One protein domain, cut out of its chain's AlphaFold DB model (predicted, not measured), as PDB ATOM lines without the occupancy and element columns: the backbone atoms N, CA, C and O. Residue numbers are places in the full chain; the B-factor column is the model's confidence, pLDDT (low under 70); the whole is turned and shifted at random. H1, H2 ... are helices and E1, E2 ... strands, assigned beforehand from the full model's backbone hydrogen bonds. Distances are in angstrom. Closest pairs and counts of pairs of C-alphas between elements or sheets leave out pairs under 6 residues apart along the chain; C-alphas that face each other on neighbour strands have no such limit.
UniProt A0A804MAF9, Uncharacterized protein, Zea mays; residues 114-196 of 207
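AT A GLANCE: This is residues 114 to 196 of the 207 residues of an uncharacterized protein of Zea mays (UniProt A0A804MAF9). Two helices, H1 and H2, make a narrow V that touches toward the last residues of H1 and the first of H2; a small three-stranded sheet follows at the closed end of the V, and the long loop of residues 153 to 175 forms a head beyond it. The open end spreads toward the two ends of the printed part, and residues 114 to 121 of H1 stick out free. The printed part has 83 residues with two named helices and three named strands, in the order H1 E1 E2 E3 H2; the sheet is E2 E1 E3, antiparallel throughout, and the class is mostly helix. The whole is loose, with a radius of gyration of the C-alphas of 17.0 A, and a rod in outline, spanning 53 by 25 by 22 A.

HOW THE PARTS SIT: H1, residues 114 to 138, touches H2, residues 180 to 195, with its residues 129 to 136 alone, and H2 touches H1 with residues 180 to 187 alone. The closest C-alphas of the two are those of Leu 136 and Tyr 180, 6.6 A apart. They run opposite ways at a shallow tilt of 30 degrees. The sheet has E1, residues 141 to 144, as its inner strand, with E2, residues 150 to 152, and E3, residues 176 to 178, as edge strands. E1 and E2 are a hairpin, antiparallel at 156 degrees, with N 142 and O 151 within hydrogen-bond range at 2.8 A. E1 and E3 are antiparallel at 139 degrees, with N 143 and O 177 within hydrogen-bond range at 2.9 A. E2 and E3 are only just apart, their closest C-alphas 8.5 A from each other. Neither helix is on the sheet. H1 is apart from E2 and E3, and H2 is apart from E2. Of the O i to N i+4 pairs, 20 of 21 in H1 and 10 of 12 in H2 are within hydrogen-bond range.

IN THESE COORDINATES: H1 begins at C-alpha 114, (89.186, 130.137, 211.318), and is 36.3 A long. E1 is 10.3 A long from C-alpha 141 at (102.198, 130.583, 244.635), E2 6.7 A and E3 6.8 A. H2 is 22.0 A long and ends at C-alpha 195, (86.343, 144.469, 225.667).

THE WHOLE: The two C-alphas farthest apart are those of Pro 116 and Arg 169, at 53.7 A. The printed part has no cut. The link from E2 to E3, 23 residues, is long; the others are tight. The mean pLDDT of the printed part is 84.2, and residues 180 to 196 are under 70.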
ATOM      1  N   LEU A 114      88.462 130.067 210.042       89.25
ATOM      2  CA  LEU A 114      89.186 130.137 211.318       89.25
ATOM      3  C   LEU A 114      88.651 131.220 212.262       89.25
ATOM      4  O   LEU A 114      88.998 131.226 213.442       89.25
ATOM      5  N   VAL A 115      87.806 132.131 211.772       86.62
ATOM      6  CA  VAL A 115      87.183 133.183 212.588       86.62
ATOM      7  C   VAL A 115      86.363 132.610 213.755       86.62
ATOM      8  O   VAL A 115      86.615 133.031 214.886       86.62
ATOM      9  N   PRO A 116      85.441 131.639 213.565       92.81
ATOM     10  CA  PRO A 116      84.702 131.054 214.688       92.81
ATOM     11  C   PRO A 116      85.628 130.352 215.690       92.81
ATOM     12  O   PRO A 116      85.496 130.563 216.893       92.81
ATOM     13  N   VAL A 117      86.638 129.621 215.207       94.69
ATOM     14  CA  VAL A 117      87.630 128.947 216.064       94.69
ATOM     15  C   VAL A 117      88.394 129.959 216.923       94.69
ATOM     16  O   VAL A 117      88.609 129.736 218.112       94.69
ATOM     17  N   ALA A 118      88.784 131.103 216.353       90.25
ATOM     18  CA  ALA A 118      89.464 132.157 217.100       90.25
ATOM     19  C   ALA A 118      88.588 132.721 218.233       90.25
ATOM     20  O   ALA A 118      89.094 132.971 219.331       90.25
ATOM     21  N   HIS A 119      87.283 132.885 217.995       90.69
ATOM     22  CA  HIS A 119      86.338 133.308 219.028       90.69
ATOM     23  C   HIS A 119      86.189 132.260 220.136       90.69
ATOM     24  O   HIS A 119      86.295 132.611 221.311       90.69
ATOM     25  N   GLU A 120      86.047 130.981 219.786       95.25
ATOM     26  CA  GLU A 120      85.978 129.888 220.761       95.25
ATOM     27  C   GLU A 120      87.245 129.799 221.621       95.25
ATOM     28  O   GLU A 120      87.166 129.684 222.845       95.25
ATOM     29  N   VAL A 121      88.431 129.903 221.013       95.62
ATOM     30  CA  VAL A 121      89.713 129.909 221.738       95.62
ATOM     31  C   VAL A 121      89.779 131.083 222.710       95.62
ATOM     32  O   VAL A 121      90.206 130.910 223.853       95.62
ATOM     33  N   LEU A 122      89.334 132.270 222.289       90.94
ATOM     34  CA  LEU A 122      89.300 133.449 223.148       90.94
ATOM     35  C   LEU A 122      88.337 133.258 224.329       90.94
ATOM     36  O   LEU A 122      88.666 133.630 225.456       90.94
ATOM     37  N   ASP A 123      87.164 132.675 224.097       91.50
ATOM     38  CA  ASP A 123      86.177 132.424 225.146       91.50
ATOM     39  C   ASP A 123      86.649 131.351 226.135       91.50
ATOM     40  O   ASP A 123      86.595 131.565 227.351       91.50
ATOM     41  N   ASN A 124      87.236 130.263 225.639       95.06
ATOM     42  CA  ASN A 124      87.874 129.240 226.468       95.06
ATOM     43  C   ASN A 124      89.035 129.817 227.290       95.06
ATOM     44  O   ASN A 124      89.166 129.533 228.483       95.06
ATOM     45  N   TRP A 125      89.849 130.689 226.691       91.62
ATOM     46  CA  TRP A 125      90.921 131.389 227.395       91.62
ATOM     47  C   TRP A 125      90.383 132.271 228.532       91.62
ATOM     48  O   TRP A 125      90.950 132.258 229.627       91.62
ATOM     49  N   LYS A 126      89.250 132.967 228.347       89.00
ATOM     50  CA  LYS A 126      88.603 133.736 229.432       89.00
ATOM     51  C   LYS A 126      88.206 132.837 230.603       89.00
ATOM     52  O   LYS A 126      88.425 133.215 231.755       89.00
ATOM     53  N   VAL A 127      87.628 131.664 230.330       92.88
ATOM     54  CA  VAL A 127      87.259 130.689 231.372       92.88
ATOM     55  C   VAL A 127      88.501 130.196 232.111       92.88
ATOM     56  O   VAL A 127      88.522 130.206 233.341       92.88
ATOM     57  N   LEU A 128      89.562 129.853 231.379       92.31
ATOM     58  CA  LEU A 128      90.833 129.407 231.946       92.31
ATOM     59  C   LEU A 128      91.448 130.468 232.869       92.31
ATOM     60  O   LEU A 128      91.791 130.162 234.008       92.31
ATOM     61  N   ILE A 129      91.523 131.727 232.428       87.81
ATOM     62  CA  ILE A 129      92.061 132.826 233.243       87.81
ATOM     63  C   ILE A 129      91.213 133.062 234.498       87.81
ATOM     64  O   ILE A 129      91.769 133.262 235.580       87.81
ATOM     65  N   ARG A 130      89.879 132.986 234.392       87.25
ATOM     66  CA  ARG A 130      88.984 133.064 235.559       87.25
ATOM     67  C   ARG A 130      89.246 131.921 236.542       87.25
ATOM     68  O   ARG A 130      89.439 132.193 237.725       87.25
ATOM     69  N   GLY A 131      89.329 130.680 236.065       91.12
ATOM     70  CA  GLY A 131      89.631 129.514 236.899       91.12
ATOM     71  C   GLY A 131      90.992 129.624 237.594       91.12
ATOM     72  O   GLY A 131      91.085 129.449 238.806       91.12
ATOM     73  N   LEU A 132      92.039 130.022 236.862       87.81
ATOM     74  CA  LEU A 132      93.365 130.297 237.425       87.81
ATOM     75  C   LEU A 132      93.326 131.399 238.487       87.81
ATOM     76  O   LEU A 132      93.967 131.260 239.526       87.81
ATOM     77  N   SER A 133      92.567 132.475 238.267       84.69
ATOM     78  CA  SER A 133      92.445 133.553 239.255       84.69
ATOM     79  C   SER A 133      91.814 133.072 240.566       84.69
ATOM     80  O   SER A 133      92.286 133.434 241.641       84.69
ATOM     81  N   GLN A 134      90.804 132.200 240.485       88.31
ATOM     82  CA  GLN A 134      90.168 131.596 241.654       88.31
ATOM     83  C   GLN A 134      91.113 130.614 242.352       88.31
ATOM     84  O   GLN A 134      91.246 130.656 243.573       88.31
ATOM     85  N   LEU A 135      91.828 129.785 241.587       88.38
ATOM     86  CA  LEU A 135      92.796 128.834 242.127       88.38
ATOM     87  C   LEU A 135      93.934 129.541 242.869       88.38
ATOM     88  O   LEU A 135      94.299 129.118 243.959       88.38
ATOM     89  N   LEU A 136      94.455 130.644 242.327       85.38
ATOM     90  CA  LEU A 136      95.530 131.429 242.946       85.38
ATOM     91  C   LEU A 136      95.102 132.163 244.231       85.38
ATOM     92  O   LEU A 136      95.968 132.588 244.999       85.38
ATOM     93  N   ASN A 137      93.795 132.304 244.483       82.94
ATOM     94  CA  ASN A 137      93.286 132.800 245.765       82.94
ATOM     95  C   ASN A 137      93.352 131.728 246.862       82.94
ATOM     96  O   ASN A 137      93.538 132.069 248.029       82.94
ATOM     97  N   VAL A 138      93.217 130.451 246.493       88.31
ATOM     98  CA  VAL A 138      93.232 129.313 247.429       88.31
ATOM     99  C   VAL A 138      94.644 128.749 247.591       88.31
ATOM    100  O   VAL A 138      95.095 128.482 248.700       88.31
ATOM    101  N   VAL A 139      95.362 128.596 246.480       88.69
ATOM    102  CA  VAL A 139      96.717 128.053 246.424       88.69
ATOM    103  C   VAL A 139      97.708 129.205 246.329       88.69
ATOM    104  O   VAL A 139      97.799 129.905 245.320       88.69
ATOM    105  N   SER A 140      98.495 129.397 247.381       89.75
ATOM    106  CA  SER A 140      99.559 130.393 247.388       89.75
ATOM    107  C   SER A 140     100.736 129.944 246.522       89.75
ATOM    108  O   SER A 140     101.364 128.911 246.755       89.75
ATOM    109  N   VAL A 141     101.049 130.766 245.524       90.62
ATOM    110  CA  VAL A 141     102.198 130.583 244.635       90.62
ATOM    111  C   VAL A 141     103.172 131.740 244.826       90.62
ATOM    112  O   VAL A 141     102.783 132.915 244.801       90.62
ATOM    113  N   TYR A 142     104.448 131.411 244.994       91.31
ATOM    114  CA  TYR A 142     105.552 132.347 245.155       91.31
ATOM    115  C   TYR A 142     106.555 132.180 244.017       91.31
ATOM    116  O   TYR A 142     106.986 131.073 243.723       91.31
ATOM    117  N   GLY A 143     106.956 133.285 243.394       92.25
ATOM    118  CA  GLY A 143     108.068 133.324 242.446       92.25
ATOM    119  C   GLY A 143     109.266 134.037 243.063       92.25
ATOM    120  O   GLY A 143     109.100 135.030 243.780       92.25
ATOM    121  N   CYS A 144     110.478 133.554 242.807       93.00
ATOM    122  CA  CYS A 144     111.679 134.282 243.199       93.00
ATOM    123  C   CYS A 144     111.897 135.486 242.267       93.00
ATOM    124  O   CYS A 144     111.848 135.372 241.049       93.00
ATOM    125  N   ARG A 145     112.202 136.666 242.819       92.00
ATOM    126  CA  ARG A 145     112.457 137.882 242.010       92.00
ATOM    127  C   ARG A 145     113.768 137.849 241.214       92.00
ATOM    128  O   ARG A 145     114.067 138.803 240.498       92.00
ATOM    129  N   LYS A 146     114.613 136.841 241.436       92.88
ATOM    130  CA  LYS A 146     116.014 136.819 240.983       92.88
ATOM    131  C   LYS A 146     116.357 135.612 240.111       92.88
ATOM    132  O   LYS A 146     117.319 135.703 239.356       92.88
ATOM    133  N   CYS A 147     115.603 134.521 240.214       92.25
ATOM    134  CA  CYS A 147     115.753 133.300 239.422       92.25
ATOM    135  C   CYS A 147     114.355 132.763 239.046       92.25
ATOM    136  O   CYS A 147     113.375 133.164 239.673       92.25
ATOM    137  N   PRO A 148     114.225 131.859 238.061       91.31
ATOM    138  CA  PRO A 148     112.931 131.354 237.589       91.31
ATOM    139  C   PRO A 148     112.281 130.307 238.518       91.31
ATOM    140  O   PRO A 148     111.382 129.588 238.093       91.31
ATOM    141  N   GLN A 149     112.723 130.190 239.773       92.19
ATOM    142  CA  GLN A 149     112.173 129.217 240.716       92.19
ATOM    143  C   GLN A 149     110.798 129.652 241.222       92.19
ATOM    144  O   GLN A 149     110.573 130.821 241.564       92.19
ATOM    145  N   VAL A 150     109.893 128.679 241.292       92.56
ATOM    146  CA  VAL A 150     108.518 128.841 241.758       92.56
ATOM    147  C   VAL A 150     108.279 127.872 242.907       92.56
ATOM    148  O   VAL A 150     108.668 126.710 242.845       92.56
ATOM    149  N   HIS A 151     107.627 128.361 243.952       92.50
ATOM    150  CA  HIS A 151     107.182 127.576 245.088       92.50
ATOM    151  C   HIS A 151     105.655 127.614 245.177       92.50
ATOM    152  O   HIS A 151     105.048 128.681 245.081       92.50
ATOM    153  N   VAL A 152     105.042 126.452 245.392       92.75
ATOM    154  CA  VAL A 152     103.601 126.298 245.612       92.75
ATOM    155  C   VAL A 152     103.406 125.804 247.040       92.75
ATOM    156  O   VAL A 152     103.884 124.729 247.388       92.75
ATOM    157  N   GLY A 153     102.745 126.603 247.871       90.12
ATOM    158  CA  GLY A 153     102.615 126.337 249.301       90.12
ATOM    159  C   GLY A 153     102.451 127.617 250.120       90.12
ATOM    160  O   GLY A 153     102.623 128.718 249.585       90.12
ATOM    161  N   PRO A 154     102.075 127.508 251.406       88.88
ATOM    162  CA  PRO A 154     101.733 128.652 252.257       88.88
ATOM    163  C   PRO A 154     102.905 129.615 252.482       88.88
ATOM    164  O   PRO A 154     102.695 130.820 252.591       88.88
ATOM    165  N   VAL A 155     104.139 129.102 252.530       89.56
ATOM    166  CA  VAL A 155     105.355 129.884 252.782       89.56
ATOM    167  C   VAL A 155     106.490 129.339 251.924       89.56
ATOM    168  O   VAL A 155     106.720 128.134 251.902       89.56
ATOM    169  N   GLY A 156     107.227 130.229 251.254       90.94
ATOM    170  CA  GLY A 156     108.403 129.858 250.465       90.94
ATOM    171  C   GLY A 156     109.485 129.154 251.290       90.94
ATOM    172  O   GLY A 156     109.764 129.527 252.432       90.94
ATOM    173  N   HIS A 157     110.129 128.151 250.692       93.12
ATOM    174  CA  HIS A 157     111.178 127.381 251.360       93.12
ATOM    175  C   HIS A 157     112.445 128.210 251.635       93.12
ATOM    176  O   HIS A 157     112.728 129.193 250.948       93.12
ATOM    177  N   GLN A 158     113.240 127.767 252.613       94.44
ATOM    178  CA  GLN A 158     114.513 128.392 253.011       94.44
ATOM    179  C   GLN A 158     115.755 127.685 252.432       94.44
ATOM    180  O   GLN A 158     116.874 127.944 252.864       94.44
ATOM    181  N   ILE A 159     115.572 126.789 251.455       95.25
ATOM    182  CA  ILE A 159     116.683 126.134 250.742       95.25
ATOM    183  C   ILE A 159     117.568 127.198 250.066       95.25
ATOM    184  O   ILE A 159     117.064 128.137 249.445       95.25
ATOM    185  N   GLN A 160     118.884 127.044 250.220       96.12
ATOM    186  CA  GLN A 160     119.915 127.965 249.730       96.12
ATOM    187  C   GLN A 160     120.400 127.588 248.320       96.12
ATOM    188  O   GLN A 160     121.591 127.395 248.082       96.12
ATOM    189  N   ASP A 161     119.476 127.460 247.376       96.44
ATOM    190  CA  ASP A 161     119.718 127.038 245.988       96.44
ATOM    191  C   ASP A 161     119.443 128.154 244.959       96.44
ATOM    192  O   ASP A 161     119.420 127.926 243.748       96.44
ATOM    193  N   CYS A 162     119.263 129.400 245.407       96.50
ATOM    194  CA  CYS A 162     119.041 130.533 244.514       96.50
ATOM    195  C   CYS A 162     120.313 130.900 243.740       96.50
ATOM    196  O   CYS A 162     121.256 131.466 244.289       96.50
ATOM    197  N   TYR A 163     120.274 130.714 242.424       96.00
ATOM    198  CA  TYR A 163     121.310 131.145 241.474       96.00
ATOM    199  C   TYR A 163     121.018 132.514 240.831       96.00
ATOM    200  O   TYR A 163     121.612 132.891 239.823       96.00
ATOM    201  N   GLY A 164     120.073 133.271 241.392       94.25
ATOM    202  CA  GLY A 164     119.692 134.589 240.889       94.25
ATOM    203  C   GLY A 164     120.718 135.687 241.188       94.25
ATOM    204  O   GLY A 164     121.597 135.529 242.033       94.25
ATOM    205  N   SER A 165     120.575 136.855 240.553       94.31
ATOM    206  CA  SER A 165     121.528 137.964 240.726       94.31
ATOM    207  C   SER A 165     121.743 138.356 242.198       94.31
ATOM    208  O   SER A 165     120.805 138.443 243.005       94.31
ATOM    209  N   GLY A 166     123.013 138.557 242.566       93.06
ATOM    210  CA  GLY A 166     123.421 138.847 243.943       93.06
ATOM    211  C   GLY A 166     123.172 137.704 244.934       93.06
ATOM    212  O   GLY A 166     122.990 137.985 246.117       93.06
ATOM    213  N   SER A 167     123.115 136.445 244.480       93.38
ATOM    214  CA  SER A 167     122.963 135.256 245.336       93.38
ATOM    215  C   SER A 167     124.039 135.172 246.415       93.38
ATOM    216  O   SER A 167     123.701 134.971 247.576       93.38
ATOM    217  N   GLN A 168     125.304 135.437 246.071       94.06
ATOM    218  CA  GLN A 168     126.427 135.408 247.013       94.06
ATOM    219  C   GLN A 168     126.220 136.353 248.208       94.06
ATOM    220  O   GLN A 168     126.516 135.992 249.337       94.06
ATOM    221  N   ARG A 169     125.638 137.541 247.986       94.19
ATOM    222  CA  ARG A 169     125.326 138.505 249.060       94.19
ATOM    223  C   ARG A 169     124.114 138.107 249.908       94.19
ATOM    224  O   ARG A 169     123.915 138.670 250.976       94.19
ATOM    225  N   ARG A 170     123.271 137.201 249.408       93.25
ATOM    226  CA  ARG A 170     122.029 136.732 250.050       93.25
ATOM    227  C   ARG A 170     122.153 135.283 250.532       93.25
ATOM    228  O   ARG A 170     121.137 134.656 250.826       93.25
ATOM    229  N   ASN A 171     123.372 134.741 250.570       95.19
ATOM    230  CA  ASN A 171     123.658 133.345 250.913       95.19
ATOM    231  C   ASN A 171     122.772 132.361 250.132       95.19
ATOM    232  O   ASN A 171     122.180 131.462 250.713       95.19
ATOM    233  N   SER A 172     122.580 132.613 248.833       95.69
ATOM    234  CA  SER A 172     121.751 131.794 247.938       95.69
ATOM    235  C   SER A 172     120.302 131.564 248.403       95.69
ATOM    236  O   SER A 172     119.635 130.672 247.893       95.69
ATOM    237  N   HIS A 173     119.756 132.383 249.307       96.50
ATOM    238  CA  HIS A 173     118.332 132.322 249.657       96.50
ATOM    239  C   HIS A 173     117.472 132.908 248.541       96.50
ATOM    240  O   HIS A 173     117.909 133.773 247.778       96.50
ATOM    241  N   HIS A 174     116.212 132.499 248.465       95.62
ATOM    242  CA  HIS A 174     115.255 133.082 247.529       95.62
ATOM    243  C   HIS A 174     114.663 134.387 248.043       95.62
ATOM    244  O   HIS A 174     114.366 134.551 249.222       95.62
ATOM    245  N   SER A 175     114.437 135.324 247.126       93.81
ATOM    246  CA  SER A 175     113.644 136.524 247.394       93.81
ATOM    247  C   SER A 175     112.220 136.287 246.906       93.81
ATOM    248  O   SER A 175     111.864 136.705 245.799       93.81
ATOM    249  N   TRP A 176     111.439 135.566 247.711       94.44
ATOM    250  CA  TRP A 176     110.066 135.185 247.388       94.44
ATOM    251  C   TRP A 176     109.149 136.400 247.239       94.44
ATOM    252  O   TRP A 176     109.150 137.320 248.056       94.44
ATOM    253  N   ALA A 177     108.330 136.387 246.194       90.88
ATOM    254  CA  ALA A 177     107.252 137.335 245.974       90.88
ATOM    255  C   ALA A 177     105.990 136.582 245.572       90.88
ATOM    256  O   ALA A 177     106.057 135.595 244.841       90.88
ATOM    257  N   ARG A 178     104.833 137.046 246.044       87.19
ATOM    258  CA  ARG A 178     103.553 136.407 245.734       87.19
ATOM    259  C   ARG A 178     103.251 136.575 244.239       87.19
ATOM    260  O   ARG A 178     103.230 137.695 243.731       87.19
ATOM    261  N   GLY A 179     103.070 135.460 243.534       71.31
ATOM    262  CA  GLY A 179     103.067 135.418 242.068       71.31
ATOM    263  C   GLY A 179     101.834 136.041 241.407       71.31
ATOM    264  O   GLY A 179     101.931 136.566 240.298       71.31
ATOM    265  N   TYR A 180     100.676 136.056 242.076       68.62
ATOM    266  CA  TYR A 180      99.424 136.483 241.434       68.62
ATOM    267  C   TYR A 180      99.324 137.996 241.194       68.62
ATOM    268  O   TYR A 180      98.664 138.411 240.247       68.62
ATOM    269  N   GLN A 181      99.980 138.840 241.999       59.59
ATOM    270  CA  GLN A 181      99.824 140.298 241.875       59.59
ATOM    271  C   GLN A 181     100.419 140.851 240.571       59.59
ATOM    272  O   GLN A 181      99.895 141.814 240.019       59.59
ATOM    273  N   GLN A 182     101.476 140.227 240.043       52.75
ATOM    274  CA  GLN A 182     102.076 140.635 238.768       52.75
ATOM    275  C   GLN A 182     101.400 139.945 237.577       52.75
ATOM    276  O   GLN A 182     101.112 140.606 236.582       52.75
ATOM    277  N   LEU A 183     101.061 138.656 237.702       55.09
ATOM    278  CA  LEU A 183     100.410 137.882 236.637       55.09
ATOM    279  C   LEU A 183      99.001 138.392 236.309       55.09
ATOM    280  O   LEU A 183      98.651 138.523 235.136       55.09
ATOM    281  N   LEU A 184      98.211 138.753 237.325       55.69
ATOM    282  CA  LEU A 184      96.861 139.270 237.111       55.69
ATOM    283  C   LEU A 184      96.871 140.654 236.460       55.69
ATOM    284  O   LEU A 184      96.023 140.906 235.617       55.69
ATOM    285  N   SER A 185      97.844 141.523 236.762       56.31
ATOM    286  CA  SER A 185      97.944 142.846 236.121       56.31
ATOM    287  C   SER A 185      98.205 142.771 234.611       56.31
ATOM    288  O   SER A 185      97.665 143.576 233.852       56.31
ATOM    289  N   TYR A 186      98.990 141.785 234.164       56.16
ATOM    290  CA  TYR A 186      99.309 141.591 232.750       56.16
ATOM    291  C   TYR A 186      98.137 140.940 232.000       56.16
ATOM    292  O   TYR A 186      97.772 141.383 230.912       56.16
ATOM    293  N   ALA A 187      97.487 139.948 232.622       56.88
ATOM    294  CA  ALA A 187      96.302 139.293 232.074       56.88
ATOM    295  C   ALA A 187      95.077 140.227 232.020       56.88
ATOM    296  O   ALA A 187      94.392 140.272 231.003       56.88
ATOM    297  N   PHE A 188      94.821 141.026 233.064       58.34
ATOM    298  CA  PHE A 188      93.718 141.998 233.063       58.34
ATOM    299  C   PHE A 188      93.914 143.094 232.024       58.34
ATOM    300  O   PHE A 188      92.944 143.496 231.385       58.34
ATOM    301  N   ARG A 189      95.156 143.557 231.823       58.81
ATOM    302  CA  ARG A 189      95.452 144.550 230.789       58.81
ATOM    303  C   ARG A 189      95.026 144.024 229.418       58.81
ATOM    304  O   ARG A 189      94.269 144.721 228.764       58.81
ATOM    305  N   LEU A 190      95.377 142.781 229.064       53.72
ATOM    306  CA  LEU A 190      94.965 142.114 227.814       53.72
ATOM    307  C   LEU A 190      93.447 141.898 227.676       53.72
ATOM    308  O   LEU A 190      92.921 141.926 226.570       53.72
ATOM    309  N   VAL A 191      92.722 141.675 228.773       58.56
ATOM    310  CA  VAL A 191      91.258 141.502 228.725       58.56
ATOM    311  C   VAL A 191      90.544 142.842 228.494       58.56
ATOM    312  O   VAL A 191      89.564 142.893 227.752       58.56
ATOM    313  N   LEU A 192      91.041 143.940 229.074       54.00
ATOM    314  CA  LEU A 192      90.468 145.280 228.880       54.00
ATOM    315  C   LEU A 192      90.653 145.810 227.451       54.00
ATOM    316  O   LEU A 192      89.793 146.549 226.969       54.00
ATOM    317  N   THR A 193      91.723 145.411 226.756       52.94
ATOM    318  CA  THR A 193      91.929 145.765 225.340       52.94
ATOM    319  C   THR A 193      90.855 145.136 224.449       52.94
ATOM    320  O   THR A 193      90.308 145.791 223.565       52.94
ATOM    321  N   TYR A 194      90.485 143.887 224.743       50.59
ATOM    322  CA  TYR A 194      89.517 143.111 223.970       50.59
ATOM    323  C   TYR A 194      88.062 143.528 224.192       50.59
ATOM    324  O   TYR A 194      87.242 143.372 223.295       50.59
ATOM    325  N   HIS A 195      87.713 144.036 225.376       53.47
ATOM    326  CA  HIS A 195      86.343 144.469 225.667       53.47
ATOM    327  C   HIS A 195      86.006 145.879 225.150       53.47
ATOM    328  O   HIS A 195      84.829 146.226 225.108       53.47
ATOM    329  N   ASN A 196      87.003 146.678 224.745       46.00
ATOM    330  CA  ASN A 196      86.804 148.028 224.202       46.00
ATOM    331  C   ASN A 196      86.717 148.084 222.668       46.00
ATOM    332  O   ASN A 196      86.556 149.169 222.111       46.00
TER     333      ASN A 196